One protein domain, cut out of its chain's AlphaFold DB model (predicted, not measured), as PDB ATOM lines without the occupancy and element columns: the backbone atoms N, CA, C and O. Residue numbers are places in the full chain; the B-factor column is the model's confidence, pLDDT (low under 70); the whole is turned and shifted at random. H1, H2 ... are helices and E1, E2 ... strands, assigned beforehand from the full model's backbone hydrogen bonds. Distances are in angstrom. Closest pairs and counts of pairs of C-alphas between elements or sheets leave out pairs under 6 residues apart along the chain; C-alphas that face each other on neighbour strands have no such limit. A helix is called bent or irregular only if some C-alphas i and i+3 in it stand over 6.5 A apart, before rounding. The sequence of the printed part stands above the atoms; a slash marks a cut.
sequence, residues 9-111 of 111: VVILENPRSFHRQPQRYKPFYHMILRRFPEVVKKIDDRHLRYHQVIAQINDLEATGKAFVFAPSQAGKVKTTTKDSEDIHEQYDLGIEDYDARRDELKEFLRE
ATOM      1  N   VAL A   9     -29.031  30.116 -30.090       91.69
ATOM      2  CA  VAL A   9     -29.115  31.173 -31.102       91.69
ATOM      3  C   VAL A   9     -28.816  32.489 -30.405       91.69
ATOM      4  O   VAL A   9     -29.487  32.854 -29.440       91.69
ATOM      5  N   VAL A  10     -27.775  33.177 -30.855       91.88
ATOM      6  CA  VAL A  10     -27.291  34.418 -30.252       91.88
ATOM      7  C   VAL A  10     -27.479  35.551 -31.245       91.88
ATOM      8  O   VAL A  10     -27.056  35.447 -32.391       91.88
ATOM      9  N   ILE A  11     -28.080  36.648 -30.798       91.69
ATOM     10  CA  ILE A  11     -28.226  37.869 -31.592       91.69
ATOM     11  C   ILE A  11     -27.382  38.953 -30.929       91.69
ATOM     12  O   ILE A  11     -27.593  39.296 -29.763       91.69
ATOM     13  N   LEU A  12     -26.398  39.465 -31.659       90.12
ATOM     14  CA  LEU A  12     -25.556  40.571 -31.227       90.12
ATOM     15  C   LEU A  12     -26.148  41.893 -31.719       90.12
ATOM     16  O   LEU A  12     -26.551  42.017 -32.865       90.12
ATOM     17  N   GLU A  13     -26.152  42.904 -30.855       82.81
ATOM     18  CA  GLU A  13     -26.572  44.270 -31.215       82.81
ATOM     19  C   GLU A  13     -25.519  44.993 -32.072       82.81
ATOM     20  O   GLU A  13     -25.825  45.914 -32.818       82.81
ATOM     21  N   ASN A  14     -24.251  44.601 -31.939       84.50
ATOM     22  CA  ASN A  14     -23.119  45.272 -32.568       84.50
ATOM     23  C   ASN A  14     -22.391  44.323 -33.524       84.50
ATOM     24  O   ASN A  14     -22.371  43.112 -33.275       84.50
ATOM     25  N   PRO A  15     -21.743  44.857 -34.576       85.94
ATOM     26  CA  PRO A  15     -20.962  44.046 -35.498       85.94
ATOM     27  C   PRO A  15     -19.808  43.355 -34.769       85.94
ATOM     28  O   PRO A  15     -19.307  43.840 -33.753       85.94
ATOM     29  N   ARG A  16     -19.316  42.245 -35.329       83.56
ATOM     30  CA  ARG A  16     -18.223  41.448 -34.733       83.56
ATOM     31  C   ARG A  16     -16.927  42.236 -34.520       83.56
ATOM     32  O   ARG A  16     -16.144  41.909 -33.636       83.56
ATOM     33  N   SER A  17     -16.708  43.280 -35.315       83.50
ATOM     34  CA  SER A  17     -15.560  44.187 -35.209       83.50
ATOM     35  C   SER A  17     -15.668  45.183 -34.047       83.50
ATOM     36  O   SER A  17     -14.720  45.928 -33.785       83.50
ATOM     37  N   PHE A  18     -16.802  45.230 -33.342       83.19
ATOM     38  CA  PHE A  18     -17.018  46.181 -32.266       83.19
ATOM     39  C   PHE A  18     -16.131  45.882 -31.056       83.19
ATOM     40  O   PHE A  18     -16.236  44.845 -30.401       83.19
ATOM     41  N   HIS A  19     -15.292  46.856 -30.704       80.50
ATOM     42  CA  HIS A  19     -14.424  46.774 -29.541       80.50
ATOM     43  C   HIS A  19     -14.867  47.744 -28.451       80.50
ATOM     44  O   HIS A  19     -14.802  48.971 -28.597       80.50
ATOM     45  N   ARG A  20     -15.280  47.193 -27.308       82.38
ATOM     46  CA  ARG A  20     -15.700  48.004 -26.170       82.38
ATOM     47  C   ARG A  20     -14.495  48.598 -25.450       82.38
ATOM     48  O   ARG A  20     -13.676  47.859 -24.912       82.38
ATOM     49  N   GLN A  21     -14.446  49.925 -25.389       84.94
ATOM     50  CA  GLN A  21     -13.396  50.668 -24.696       84.94
ATOM     51  C   GLN A  21     -13.620  50.710 -23.171       84.94
ATOM     52  O   GLN A  21     -14.773  50.656 -22.721       84.94
ATOM     53  N   PRO A  22     -12.549  50.848 -22.367       85.00
ATOM     54  CA  PRO A  22     -12.654  51.088 -20.932       85.00
ATOM     55  C   PRO A  22     -13.461  52.352 -20.619       85.00
ATOM     56  O   PRO A  22     -13.442  53.332 -21.371       85.00
ATOM     57  N   GLN A  23     -14.142  52.354 -19.472       83.44
ATOM     58  CA  GLN A  23     -14.947  53.500 -19.073       83.44
ATOM     59  C   GLN A  23     -14.062  54.727 -18.804       83.44
ATOM     60  O   GLN A  23     -13.075  54.662 -18.066       83.44
ATOM     61  N   ARG A  24     -14.421  55.863 -19.413       79.69
ATOM     62  CA  ARG A  24     -13.754  57.153 -19.185       79.69
ATOM     63  C   ARG A  24     -14.136  57.720 -17.812       79.69
ATOM     64  O   ARG A  24     -15.165  57.355 -17.250       79.69
ATOM     65  N   TYR A  25     -13.321  58.642 -17.298       81.88
ATOM     66  CA  TYR A  25     -13.551  59.343 -16.023       81.88
ATOM     67  C   TYR A  25     -13.517  58.453 -14.769       81.88
ATOM     68  O   TYR A  25     -14.214  58.724 -13.791       81.88
ATOM     69  N   LYS A  26     -12.631  57.445 -14.768       82.38
ATOM     70  CA  LYS A  26     -12.324  56.591 -13.607       82.38
ATOM     71  C   LYS A  26     -12.292  57.310 -12.255       82.38
ATOM     72  O   LYS A  26     -13.059  56.916 -11.376       82.38
ATOM     73  N   PRO A  27     -11.485  58.371 -12.066       83.12
ATOM     74  CA  PRO A  27     -11.355  59.004 -10.753       83.12
ATOM     75  C   PRO A  27     -12.665  59.622 -10.243       83.12
ATOM     76  O   PRO A  27     -12.899  59.649  -9.037       83.12
ATOM     77  N   PHE A  28     -13.544  60.073 -11.143       87.81
ATOM     78  CA  PHE A  28     -14.796  60.731 -10.774       87.81
ATOM     79  C   PHE A  28     -15.799  59.743 -10.173       87.81
ATOM     80  O   PHE A  28     -16.269  59.938  -9.051       87.81
ATOM     81  N   TYR A  29     -16.077  58.634 -10.868       84.94
ATOM     82  CA  TYR A  29     -16.998  57.630 -10.329       84.94
ATOM     83  C   TYR A  29     -16.394  56.857  -9.155       84.94
ATOM     84  O   TYR A  29     -17.139  56.469  -8.262       84.94
ATOM     85  N   HIS A  30     -15.065  56.705  -9.085       86.81
ATOM     86  CA  HIS A  30     -14.401  56.164  -7.895       86.81
ATOM     87  C   HIS A  30     -14.646  57.021  -6.654       86.81
ATOM     88  O   HIS A  30     -14.754  56.463  -5.569       86.81
ATOM     89  N   MET A  31     -14.729  58.350  -6.795       87.81
ATOM     90  CA  MET A  31     -14.973  59.273  -5.682       87.81
ATOM     91  C   MET A  31     -16.448  59.301  -5.260       87.81
ATOM     92  O   MET A  31     -16.743  59.303  -4.066       87.81
ATOM     93  N   ILE A  32     -17.371  59.289  -6.222       89.88
ATOM     94  CA  ILE A  32     -18.817  59.321  -5.949       89.88
ATOM     95  C   ILE A  32     -19.301  57.980  -5.392       89.88
ATOM     96  O   ILE A  32     -20.072  57.937  -4.436       89.88
ATOM     97  N   LEU A  33     -18.815  56.872  -5.955       88.19
ATOM     98  CA  LEU A  33     -19.235  55.518  -5.597       88.19
ATOM     99  C   LEU A  33     -18.290  54.854  -4.587       88.19
ATOM    100  O   LEU A  33     -18.274  53.631  -4.482       88.19
ATOM    101  N   ARG A  34     -17.541  55.630  -3.786       87.44
ATOM    102  CA  ARG A  34     -16.640  55.100  -2.732       87.44
ATOM    103  C   ARG A  34     -17.325  54.128  -1.779       87.44
ATOM    104  O   ARG A  34     -16.697  53.206  -1.275       87.44
ATOM    105  N   ARG A  35     -18.617  54.344  -1.534       91.69
ATOM    106  CA  ARG A  35     -19.444  53.517  -0.650       91.69
ATOM    107  C   ARG A  35     -19.831  52.165  -1.275       91.69
ATOM    108  O   ARG A  35     -20.332  51.303  -0.564       91.69
ATOM    109  N   PHE A  36     -19.578  51.977  -2.573       90.19
ATOM    110  CA  PHE A  36     -19.914  50.785  -3.357       90.19
ATOM    111  C   PHE A  36     -18.703  50.288  -4.179       90.19
ATOM    112  O   PHE A  36     -18.734  50.323  -5.413       90.19
ATOM    113  N   PRO A  37     -17.631  49.799  -3.527       87.38
ATOM    114  CA  PRO A  37     -16.396  49.392  -4.208       87.38
ATOM    115  C   PRO A  37     -16.608  48.269  -5.240       87.38
ATOM    116  O   PRO A  37     -16.004  48.293  -6.310       87.38
ATOM    117  N   GLU A  38     -17.530  47.337  -4.983       90.94
ATOM    118  CA  GLU A  38     -17.871  46.260  -5.925       90.94
ATOM    119  C   GLU A  38     -18.518  46.773  -7.218       90.94
ATOM    120  O   GLU A  38     -18.297  46.231  -8.301       90.94
ATOM    121  N   VAL A  39     -19.307  47.848  -7.134       88.06
ATOM    122  CA  VAL A  39     -19.927  48.467  -8.315       88.06
ATOM    123  C   VAL A  39     -18.857  49.134  -9.168       88.06
ATOM    124  O   VAL A  39     -18.847  48.959 -10.384       88.06
ATOM    125  N   VAL A  40     -17.927  49.845  -8.532       88.56
ATOM    126  CA  VAL A  40     -16.788  50.482  -9.205       88.56
ATOM    127  C   VAL A  40     -15.949  49.443  -9.948       88.56
ATOM    128  O   VAL A  40     -15.706  49.607 -11.143       88.56
ATOM    129  N   LYS A  41     -15.622  48.325  -9.291       88.25
ATOM    130  CA  LYS A  41     -14.896  47.212  -9.913       88.25
ATOM    131  C   LYS A  41     -15.639  46.645 -11.125       88.25
ATOM    132  O   LYS A  41     -15.053  46.474 -12.188       88.25
ATOM    133  N   LYS A  42     -16.955  46.426 -11.018       88.31
ATOM    134  CA  LYS A  42     -17.775  45.967 -12.158       88.31
ATOM    135  C   LYS A  42     -17.814  46.972 -13.311       88.31
ATOM    136  O   LYS A  42     -17.876  46.555 -14.465       88.31
ATOM    137  N   ILE A  43     -17.798  48.274 -13.025       87.00
ATOM    138  CA  ILE A  43     -17.733  49.323 -14.053       87.00
ATOM    139  C   ILE A  43     -16.375  49.286 -14.757       87.00
ATOM    140  O   ILE A  43     -16.328  49.363 -15.988       87.00
ATOM    141  N   ASP A  44     -15.291  49.129 -13.999       87.25
ATOM    142  CA  ASP A  44     -13.941  49.005 -14.545       87.25
ATOM    143  C   ASP A  44     -13.799  47.773 -15.433       87.25
ATOM    144  O   ASP A  44     -13.364  47.895 -16.579       87.25
ATOM    145  N   ASP A  45     -14.248  46.619 -14.948       89.06
ATOM    146  CA  ASP A  45     -14.110  45.329 -15.627       89.06
ATOM    147  C   ASP A  45     -15.151  45.123 -16.741       89.06
ATOM    148  O   ASP A  45     -15.102  44.133 -17.469       89.06
ATOM    149  N   ARG A  46     -16.096  46.056 -16.930       88.38
ATOM    150  CA  ARG A  46     -17.205  45.939 -17.898       88.38
ATOM    151  C   ARG A  46     -16.735  45.635 -19.319       88.38
ATOM    152  O   ARG A  46     -17.387  44.878 -20.037       88.38
ATOM    153  N   HIS A  47     -15.640  46.261 -19.738       87.38
ATOM    154  CA  HIS A  47     -15.057  46.039 -21.058       87.38
ATOM    155  C   HIS A  47     -14.425  44.644 -21.155       87.38
ATOM    156  O   HIS A  47     -14.763  43.907 -22.076       87.38
ATOM    157  N   LEU A  48     -13.636  44.231 -20.156       89.56
ATOM    158  CA  LEU A  48     -13.045  42.889 -20.084       89.56
ATOM    159  C   LEU A  48     -14.116  41.800 -20.109       89.56
ATOM    160  O   LEU A  48     -14.018  40.845 -20.874       89.56
ATOM    161  N   ARG A  49     -15.183  41.968 -19.324       88.62
ATOM    162  CA  ARG A  49     -16.269  40.990 -19.262       88.62
ATOM    163  C   ARG A  49     -17.049  40.899 -20.572       88.62
ATOM    164  O   ARG A  49     -17.433  39.804 -20.959       88.62
ATOM    165  N   TYR A  50     -17.246  42.018 -21.273       88.75
ATOM    166  CA  TYR A  50     -17.819  41.992 -22.622       88.75
ATOM    167  C   TYR A  50     -16.948  41.159 -23.569       88.75
ATOM    168  O   TYR A  50     -17.463  40.275 -24.245       88.75
ATOM    169  N   HIS A  51     -15.629  41.378 -23.567       88.62
ATOM    170  CA  HIS A  51     -14.705  40.645 -24.442       88.62
ATOM    171  C   HIS A  51     -14.684  39.152 -24.109       88.62
ATOM    172  O   HIS A  51     -14.700  38.329 -25.016       88.62
ATOM    173  N   GLN A  52     -14.719  38.800 -22.821       90.69
ATOM    174  CA  GLN A  52     -14.808  37.408 -22.371       90.69
ATOM    175  C   GLN A  52     -16.077  36.715 -22.877       90.69
ATOM    176  O   GLN A  52     -16.007  35.573 -23.315       90.69
ATOM    177  N   VAL A  53     -17.226  37.394 -22.829       90.44
ATOM    178  CA  VAL A  53     -18.494  36.837 -23.324       90.44
ATOM    179  C   VAL A  53     -18.465  36.680 -24.844       90.44
ATOM    180  O   VAL A  53     -18.866  35.635 -25.341       90.44
ATOM    181  N   ILE A  54     -17.948  37.666 -25.583       91.19
ATOM    182  CA  ILE A  54     -17.803  37.558 -27.043       91.19
ATOM    183  C   ILE A  54     -16.859  36.409 -27.423       91.19
ATOM    184  O   ILE A  54     -17.176  35.647 -28.329       91.19
ATOM    185  N   ALA A  55     -15.745  36.235 -26.706       90.69
ATOM    186  CA  ALA A  55     -14.841  35.104 -26.918       90.69
ATOM    187  C   ALA A  55     -15.552  33.759 -26.690       90.69
ATOM    188  O   ALA A  55     -15.502  32.896 -27.556       90.69
ATOM    189  N   GLN A  56     -16.303  33.624 -25.593       91.31
ATOM    190  CA  GLN A  56     -17.091  32.414 -25.323       91.31
ATOM    191  C   GLN A  56     -18.140  32.140 -26.407       91.31
ATOM    192  O   GLN A  56     -18.333  30.993 -26.793       91.31
ATOM    193  N   ILE A  57     -18.816  33.177 -26.909       91.19
ATOM    194  CA  ILE A  57     -19.783  33.044 -28.005       91.19
ATOM    195  C   ILE A  57     -19.086  32.542 -29.277       91.19
ATOM    196  O   ILE A  57     -19.593  31.622 -29.912       91.19
ATOM    197  N   ASN A  58     -17.918  33.094 -29.614       90.00
ATOM    198  CA  ASN A  58     -17.141  32.658 -30.776       90.00
ATOM    199  C   ASN A  58     -16.657  31.206 -30.633       90.00
ATOM    200  O   ASN A  58     -16.718  30.449 -31.597       90.00
ATOM    201  N   ASP A  59     -16.226  30.793 -29.439       92.12
ATOM    202  CA  ASP A  59     -15.823  29.406 -29.174       92.12
ATOM    203  C   ASP A  59     -17.016  28.441 -29.302       92.12
ATOM    204  O   ASP A  59     -16.900  27.342 -29.853       92.12
ATOM    205  N   LEU A  60     -18.199  28.852 -28.832       90.62
ATOM    206  CA  LEU A  60     -19.432  28.075 -28.986       90.62
ATOM    207  C   LEU A  60     -19.884  27.981 -30.447       90.62
ATOM    208  O   LEU A  60     -20.380  26.937 -30.864       90.62
ATOM    209  N   GLU A  61     -19.691  29.037 -31.232       90.25
ATOM    210  CA  GLU A  61     -19.959  29.023 -32.670       90.25
ATOM    211  C   GLU A  61     -18.980  28.108 -33.413       90.25
ATOM    212  O   GLU A  61     -19.402  27.257 -34.193       90.25
ATOM    213  N   ALA A  62     -17.683  28.187 -33.101       89.00
ATOM    214  CA  ALA A  62     -16.654  27.333 -33.698       89.00
ATOM    215  C   ALA A  62     -16.845  25.843 -33.371       89.00
ATOM    216  O   ALA A  62     -16.471  24.976 -34.158       89.00
ATOM    217  N   THR A  63     -17.438  25.535 -32.216       88.81
ATOM    218  CA  THR A  63     -17.787  24.163 -31.817       88.81
ATOM    219  C   THR A  63     -19.153  23.705 -32.332       88.81
ATOM    220  O   THR A  63     -19.573  22.596 -32.003       88.81
ATOM    221  N   GLY A  64     -19.851  24.529 -33.125       87.94
ATOM    222  CA  GLY A  64     -21.158  24.198 -33.699       87.94
ATOM    223  C   GLY A  64     -22.289  24.142 -32.670       87.94
ATOM    224  O   GLY A  64     -23.325  23.541 -32.930       87.94
ATOM    225  N   LYS A  65     -22.106  24.736 -31.484       89.00
ATOM    226  CA  LYS A  65     -23.117  24.777 -30.411       89.00
ATOM    227  C   LYS A  65     -23.920  26.072 -30.389       89.00
ATOM    228  O   LYS A  65     -24.983  26.117 -29.771       89.00
ATOM    229  N   ALA A  66     -23.418  27.127 -31.024       92.00
ATOM    230  CA  ALA A  66     -24.112  28.400 -31.140       92.00
ATOM    231  C   ALA A  66     -24.188  28.869 -32.595       92.00
ATOM    232  O   ALA A  66     -23.218  28.772 -33.337       92.00
ATOM    233  N   PHE A  67     -25.324  29.445 -32.967       92.75
ATOM    234  CA  PHE A  67     -25.510  30.173 -34.212       92.75
ATOM    235  C   PHE A  67     -25.616  31.663 -33.902       92.75
ATOM    236  O   PHE A  67     -26.503  32.076 -33.150       92.75
ATOM    237  N   VAL A  68     -24.707  32.474 -34.445       92.94
ATOM    238  CA  VAL A  68     -24.594  33.892 -34.083       92.94
ATOM    239  C   VAL A  68     -25.018  34.786 -35.246       92.94
ATOM    240  O   VAL A  68     -24.386  34.799 -36.308       92.94
ATOM    241  N   PHE A  69     -26.052  35.590 -35.014       92.00
ATOM    242  CA  PHE A  69     -26.399  36.743 -35.836       92.00
ATOM    243  C   PHE A  69     -25.649  37.968 -35.324       92.00
ATOM    244  O   PHE A  69     -25.704  38.297 -34.138       92.00
ATOM    245  N   ALA A  70     -24.944  38.643 -36.220       89.44
ATOM    246  CA  ALA A  70     -24.284  39.906 -35.943       89.44
ATOM    247  C   ALA A  70     -24.532  40.839 -37.130       89.44
ATOM    248  O   ALA A  70     -24.417  40.357 -38.258       89.44
ATOM    249  N   PRO A  71     -24.812  42.132 -36.889       85.62
ATOM    250  CA  PRO A  71     -25.040  43.098 -37.944       85.62
ATOM    251  C   PRO A  71     -23.886  43.094 -38.940       85.62
ATOM    252  O   PRO A  71     -22.718  43.189 -38.531       85.62
ATOM    253  N   SER A  72     -24.198  43.009 -40.229       81.81
ATOM    254  CA  SER A  72     -23.194  43.101 -41.297       81.81
ATOM    255  C   SER A  72     -22.501  44.467 -41.312       81.81
ATOM    256  O   SER A  72     -21.326  44.571 -41.677       81.81
ATOM    257  N   GLN A  73     -23.193  45.510 -40.845       81.25
ATOM    258  CA  GLN A  73     -22.683  46.874 -40.765       81.25
ATOM    259  C   GLN A  73     -22.870  47.490 -39.376       81.25
ATOM    260  O   GLN A  73     -23.786  47.162 -38.623       81.25
ATOM    261  N   ALA A  74     -21.986  48.428 -39.029       77.69
ATOM    262  CA  ALA A  74     -22.162  49.247 -37.838       77.69
ATOM    263  C   ALA A  74     -23.302  50.244 -38.082       77.69
ATOM    264  O   ALA A  74     -23.136  51.195 -38.846       77.69
ATOM    265  N   GLY A  75     -24.448  50.040 -37.435       72.19
ATOM    266  CA  GLY A  75     -25.546  50.999 -37.534       72.19
ATOM    267  C   GLY A  75     -25.246  52.321 -36.815       72.19
ATOM    268  O   GLY A  75     -24.332  52.428 -35.990       72.19
ATOM    269  N   LYS A  76     -26.030  53.352 -37.140       73.12
ATOM    270  CA  LYS A  76     -25.858  54.721 -36.620       73.12
ATOM    271  C   LYS A  76     -26.499  54.935 -35.246       73.12
ATOM    272  O   LYS A  76     -26.177  55.911 -34.560       73.12
ATOM    273  N   VAL A  77     -27.384  54.030 -34.828       78.75
ATOM    274  CA  VAL A  77     -28.145  54.150 -33.582       78.75
ATOM    275  C   VAL A  77     -27.219  53.994 -32.384       78.75
ATOM    276  O   VAL A  77     -26.406  53.078 -32.272       78.75
ATOM    277  N   LYS A  78     -27.368  54.924 -31.450       75.94
ATOM    278  CA  LYS A  78     -26.770  54.894 -30.119       75.94
ATOM    279  C   LYS A  78     -27.897  54.868 -29.097       75.94
ATOM    280  O   LYS A  78     -29.036  55.199 -29.402       75.94
ATOM    281  N   THR A  79     -27.560  54.621 -27.834       71.44
ATOM    282  CA  THR A  79     -28.522  54.659 -26.714       71.44
ATOM    283  C   THR A  79     -29.313  55.977 -26.611       71.44
ATOM    284  O   THR A  79     -30.369  56.011 -25.993       71.44
ATOM    285  N   THR A  80     -28.808  57.077 -27.181       76.50
ATOM    286  CA  THR A  80     -29.461  58.400 -27.164       76.50
ATOM    287  C   THR A  80     -30.147  58.758 -28.490       76.50
ATOM    288  O   THR A  80     -30.745  59.827 -28.587       76.50
ATOM    289  N   THR A  81     -30.074  57.900 -29.511       77.69
ATOM    290  CA  THR A  81     -30.734  58.135 -30.801       77.69
ATOM    291  C   THR A  81     -32.248  58.040 -30.622       77.69
ATOM    292  O   THR A  81     -32.756  57.075 -30.057       77.69
ATOM    293  N   LYS A  82     -32.962  59.075 -31.070       78.50
ATOM    294  CA  LYS A  82     -34.434  59.140 -31.084       78.50
ATOM    295  C   LYS A  82     -34.999  59.278 -32.495       78.50
ATOM    296  O   LYS A  82     -36.208  59.411 -32.647       78.50
ATOM    297  N   ASP A  83     -34.115  59.327 -33.485       83.19
ATOM    298  CA  ASP A  83     -34.495  59.455 -34.878       83.19
ATOM    299  C   ASP A  83     -35.160  58.156 -35.335       83.19
ATOM    300  O   ASP A  83     -34.608  57.070 -35.137       83.19
ATOM    301  N   SER A  84     -36.373  58.260 -35.873       80.81
ATOM    302  CA  SER A  84     -37.126  57.097 -36.328       80.81
ATOM    303  C   SER A  84     -36.522  56.466 -37.577       80.81
ATOM    304  O   SER A  84     -36.646  55.255 -37.731       80.81
ATOM    305  N   GLU A  85     -35.872  57.249 -38.442       86.25
ATOM    306  CA  GLU A  85     -35.272  56.739 -39.678       86.25
ATOM    307  C   GLU A  85     -34.046  55.881 -39.359       86.25
ATOM    308  O   GLU A  85     -33.988  54.736 -39.791       86.25
ATOM    309  N   ASP A  86     -33.135  56.357 -38.501       82.81
ATOM    310  CA  ASP A  86     -31.955  55.582 -38.078       82.81
ATOM    311  C   ASP A  86     -32.338  54.245 -37.409       82.81
ATOM    312  O   ASP A  86     -31.655  53.231 -37.573       82.81
ATOM    313  N   ILE A  87     -33.419  54.241 -36.618       83.75
ATOM    314  CA  ILE A  87     -33.930  53.030 -35.957       83.75
ATOM    315  C   ILE A  87     -34.526  52.071 -36.990       83.75
ATOM    316  O   ILE A  87     -34.319  50.862 -36.885       83.75
ATOM    317  N   HIS A  88     -35.257  52.597 -37.975       87.06
ATOM    318  CA  HIS A  88     -35.835  51.782 -39.036       87.06
ATOM    319  C   HIS A  88     -34.749  51.182 -39.933       87.06
ATOM    320  O   HIS A  88     -34.770  49.977 -40.156       87.06
ATOM    321  N   GLU A  89     -33.726  51.961 -40.308       87.69
ATOM    322  CA  GLU A  89     -32.557  51.460 -41.048       87.69
ATOM    323  C   GLU A  89     -31.889  50.281 -40.321       87.69
ATOM    324  O   GLU A  89     -31.533  49.280 -40.939       87.69
ATOM    325  N   GLN A  90     -31.724  50.366 -38.995       87.00
ATOM    326  CA  GLN A  90     -31.164  49.254 -38.220       87.00
ATOM    327  C   GLN A  90     -32.073  48.027 -38.155       87.00
ATOM    328  O   GLN A  90     -31.571  46.903 -38.117       87.00
ATOM    329  N   TYR A  91     -33.387  48.230 -38.096       88.94
ATOM    330  CA  TYR A  91     -34.347  47.136 -38.125       88.94
ATOM    331  C   TYR A  91     -34.292  46.404 -39.468       88.94
ATOM    332  O   TYR A  91     -34.148  45.182 -39.480       88.94
ATOM    333  N   ASP A  92     -34.324  47.147 -40.575       90.75
ATOM    334  CA  ASP A  92     -34.275  46.592 -41.928       90.75
ATOM    335  C   ASP A  92     -32.971  45.822 -42.162       90.75
ATOM    336  O   ASP A  92     -33.014  44.685 -42.629       90.75
ATOM    337  N   LEU A  93     -31.831  46.359 -41.708       89.88
ATOM    338  CA  LEU A  93     -30.546  45.650 -41.737       89.88
ATOM    339  C   LEU A  93     -30.611  44.303 -40.998       89.88
ATOM    340  O   LEU A  93     -30.098  43.296 -41.478       89.88
ATOM    341  N   GLY A  94     -31.259  44.268 -39.830       89.75
ATOM    342  CA  GLY A  94     -31.440  43.033 -39.068       89.75
ATOM    343  C   GLY A  94     -32.322  42.008 -39.788       89.75
ATOM    344  O   GLY A  94     -32.061  40.806 -39.699       89.75
ATOM    345  N   ILE A  95     -33.345  42.469 -40.515       91.62
ATOM    346  CA  ILE A  95     -34.194  41.610 -41.348       91.62
ATOM    347  C   ILE A  95     -33.407  41.061 -42.538       91.62
ATOM    348  O   ILE A  95     -33.477  39.861 -42.791       91.62
ATOM    349  N   GLU A  96     -32.616  41.891 -43.217       92.19
ATOM    350  CA  GLU A  96     -31.751  41.464 -44.324       92.19
ATOM    351  C   GLU A  96     -30.709  40.429 -43.871       92.19
ATOM    352  O   GLU A  96     -30.561  39.379 -44.502       92.19
ATOM    353  N   ASP A  97     -30.033  40.677 -42.743       91.62
ATOM    354  CA  ASP A  97     -29.045  39.755 -42.171       91.62
ATOM    355  C   ASP A  97     -29.690  38.421 -41.754       91.62
ATOM    356  O   ASP A  97     -29.084  37.351 -41.900       91.62
ATOM    357  N   TYR A  98     -30.932  38.463 -41.257       92.62
ATOM    358  CA  TYR A  98     -31.715  37.260 -40.996       92.62
ATOM    359  C   TYR A  98     -32.060  36.535 -42.295       92.62
ATOM    360  O   TYR A  98     -31.794  35.339 -42.402       92.62
ATOM    361  N   ASP A  99     -32.616  37.224 -43.290       93.31
ATOM    362  CA  ASP A  99     -33.053  36.606 -44.541       93.31
ATOM    363  C   ASP A  99     -31.902  35.954 -45.305       93.31
ATOM    364  O   ASP A  99     -32.080  34.868 -45.865       93.31
ATOM    365  N   ALA A 100     -30.713  36.557 -45.261       93.50
ATOM    366  CA  ALA A 100     -29.504  36.012 -45.866       93.50
ATOM    367  C   ALA A 100     -29.074  34.674 -45.241       93.50
ATOM    368  O   ALA A 100     -28.532  33.820 -45.940       93.50
ATOM    369  N   ARG A 101     -29.318  34.479 -43.938       93.44
ATOM    370  CA  ARG A 101     -28.819  33.324 -43.166       93.44
ATOM    371  C   ARG A 101     -29.920  32.449 -42.566       93.44
ATOM    372  O   ARG A 101     -29.642  31.522 -41.807       93.44
ATOM    373  N   ARG A 102     -31.185  32.705 -42.904       93.19
ATOM    374  CA  ARG A 102     -32.346  31.992 -42.345       93.19
ATOM    375  C   ARG A 102     -32.304  30.493 -42.629       93.19
ATOM    376  O   ARG A 102     -32.806  29.703 -41.834       93.19
ATOM    377  N   ASP A 103     -31.766  30.105 -43.783       93.81
ATOM    378  CA  ASP A 103     -31.748  28.709 -44.204       93.81
ATOM    379  C   ASP A 103     -30.613  27.953 -43.489       93.81
ATOM    380  O   ASP A 103     -30.866  26.852 -43.002       93.81
ATOM    381  N   GLU A 104     -29.459  28.598 -43.255       93.25
ATOM    382  CA  GLU A 104     -28.414  28.097 -42.340       93.25
ATOM    383  C   GLU A 104     -28.957  27.920 -40.913       93.25
ATOM    384  O   GLU A 104     -28.714  26.901 -40.274       93.25
ATOM    385  N   LEU A 105     -29.739  28.885 -40.409       93.19
ATOM    386  CA  LEU A 105     -30.361  28.776 -39.086       93.19
ATOM    387  C   LEU A 105     -31.306  27.569 -39.015       93.19
ATOM    388  O   LEU A 105     -31.310  26.840 -38.025       93.19
ATOM    389  N   LYS A 106     -32.136  27.356 -40.042       91.88
ATOM    390  CA  LYS A 106     -33.053  26.206 -40.078       91.88
ATOM    391  C   LYS A 106     -32.297  24.885 -40.101       91.88
ATOM    392  O   LYS A 106     -32.770  23.937 -39.483       91.88
ATOM    393  N   GLU A 107     -31.184  24.808 -40.821       92.75
ATOM    394  CA  GLU A 107     -30.316  23.631 -40.837       92.75
ATOM    395  C   GLU A 107     -29.701  23.399 -39.455       92.75
ATOM    396  O   GLU A 107     -29.906  22.337 -38.867       92.75
ATOM    397  N   PHE A 108     -29.116  24.443 -38.862       91.56
ATOM    398  CA  PHE A 108     -28.574  24.409 -37.507       91.56
ATOM    399  C   PHE A 108     -29.600  23.944 -36.468       91.56
ATOM    400  O   PHE A 108     -29.232  23.244 -35.536       91.56
ATOM    401  N   LEU A 109     -30.882  24.299 -36.594       88.44
ATOM    402  CA  LEU A 109     -31.927  23.867 -35.656       88.44
ATOM    403  C   LEU A 109     -32.463  22.447 -35.909       88.44
ATOM    404  O   LEU A 109     -33.146  21.913 -35.037       88.44
ATOM    405  N   ARG A 110     -32.226  21.864 -37.091       87.19
ATOM    406  CA  ARG A 110     -32.698  20.513 -37.453       87.19
ATOM    407  C   ARG A 110     -31.719  19.410 -37.090       87.19
ATOM    408  O   ARG A 110     -32.168  18.292 -36.845       87.19
ATOM    409  N   GLU A 111     -30.422  19.704 -37.152       62.94
ATOM    410  CA  GLU A 111     -29.372  18.804 -36.652       62.94
ATOM    411  C   GLU A 111     -29.477  18.602 -35.131       62.94
ATOM    412  O   GLU A 111     -28.590  17.959 -34.543       62.94
TER     413      GLU A 111
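What this domain is: This is residues 9 to 111 of the 111 residues of the protein "Patatin family protein" of Methanocorpusculum parvum (UniProt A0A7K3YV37). What is the shape? A tiny parallel sheet, E1 and E2, sits between the bent helices H2 and H3 in a loose, flat frame, with H1 folded back on H2 at one end. How large? The printed part has 103 residues, mostly helix, ordered E1, H1, H2, E2, H3; it spans 52 by 37 by 19 A, with a radius of gyration of the C-alphas of 17.7 A.

How they stand to each other: How do the strands pair? E1, residues 9 to 11, is parallel to E2, residues 66 to 69; N 10 and O 67 are within hydrogen-bond range at 2.8 A. And the helices? H2, residues 37 to 62, and H3, residues 84 to 110, each assigned as one helix by hydrogen bonds, are bent: C-alphas 44 and 47 are 7.2 A apart, 100 and 103 7.8 A. The closest C-alphas of E2 and arm H2b are Ala 66 and Leu 60, 5.2 A.

Where its parts are: Where does E1 begin? C-alpha 9 is at (-29.115, 31.173, -31.102). Where does H3b end? C-alpha 110 is at (-32.698, 20.513, -37.453).

The domain as a whole: Any cut? The printed part has no cut. Where is pLDDT under 70? It is at residue 111.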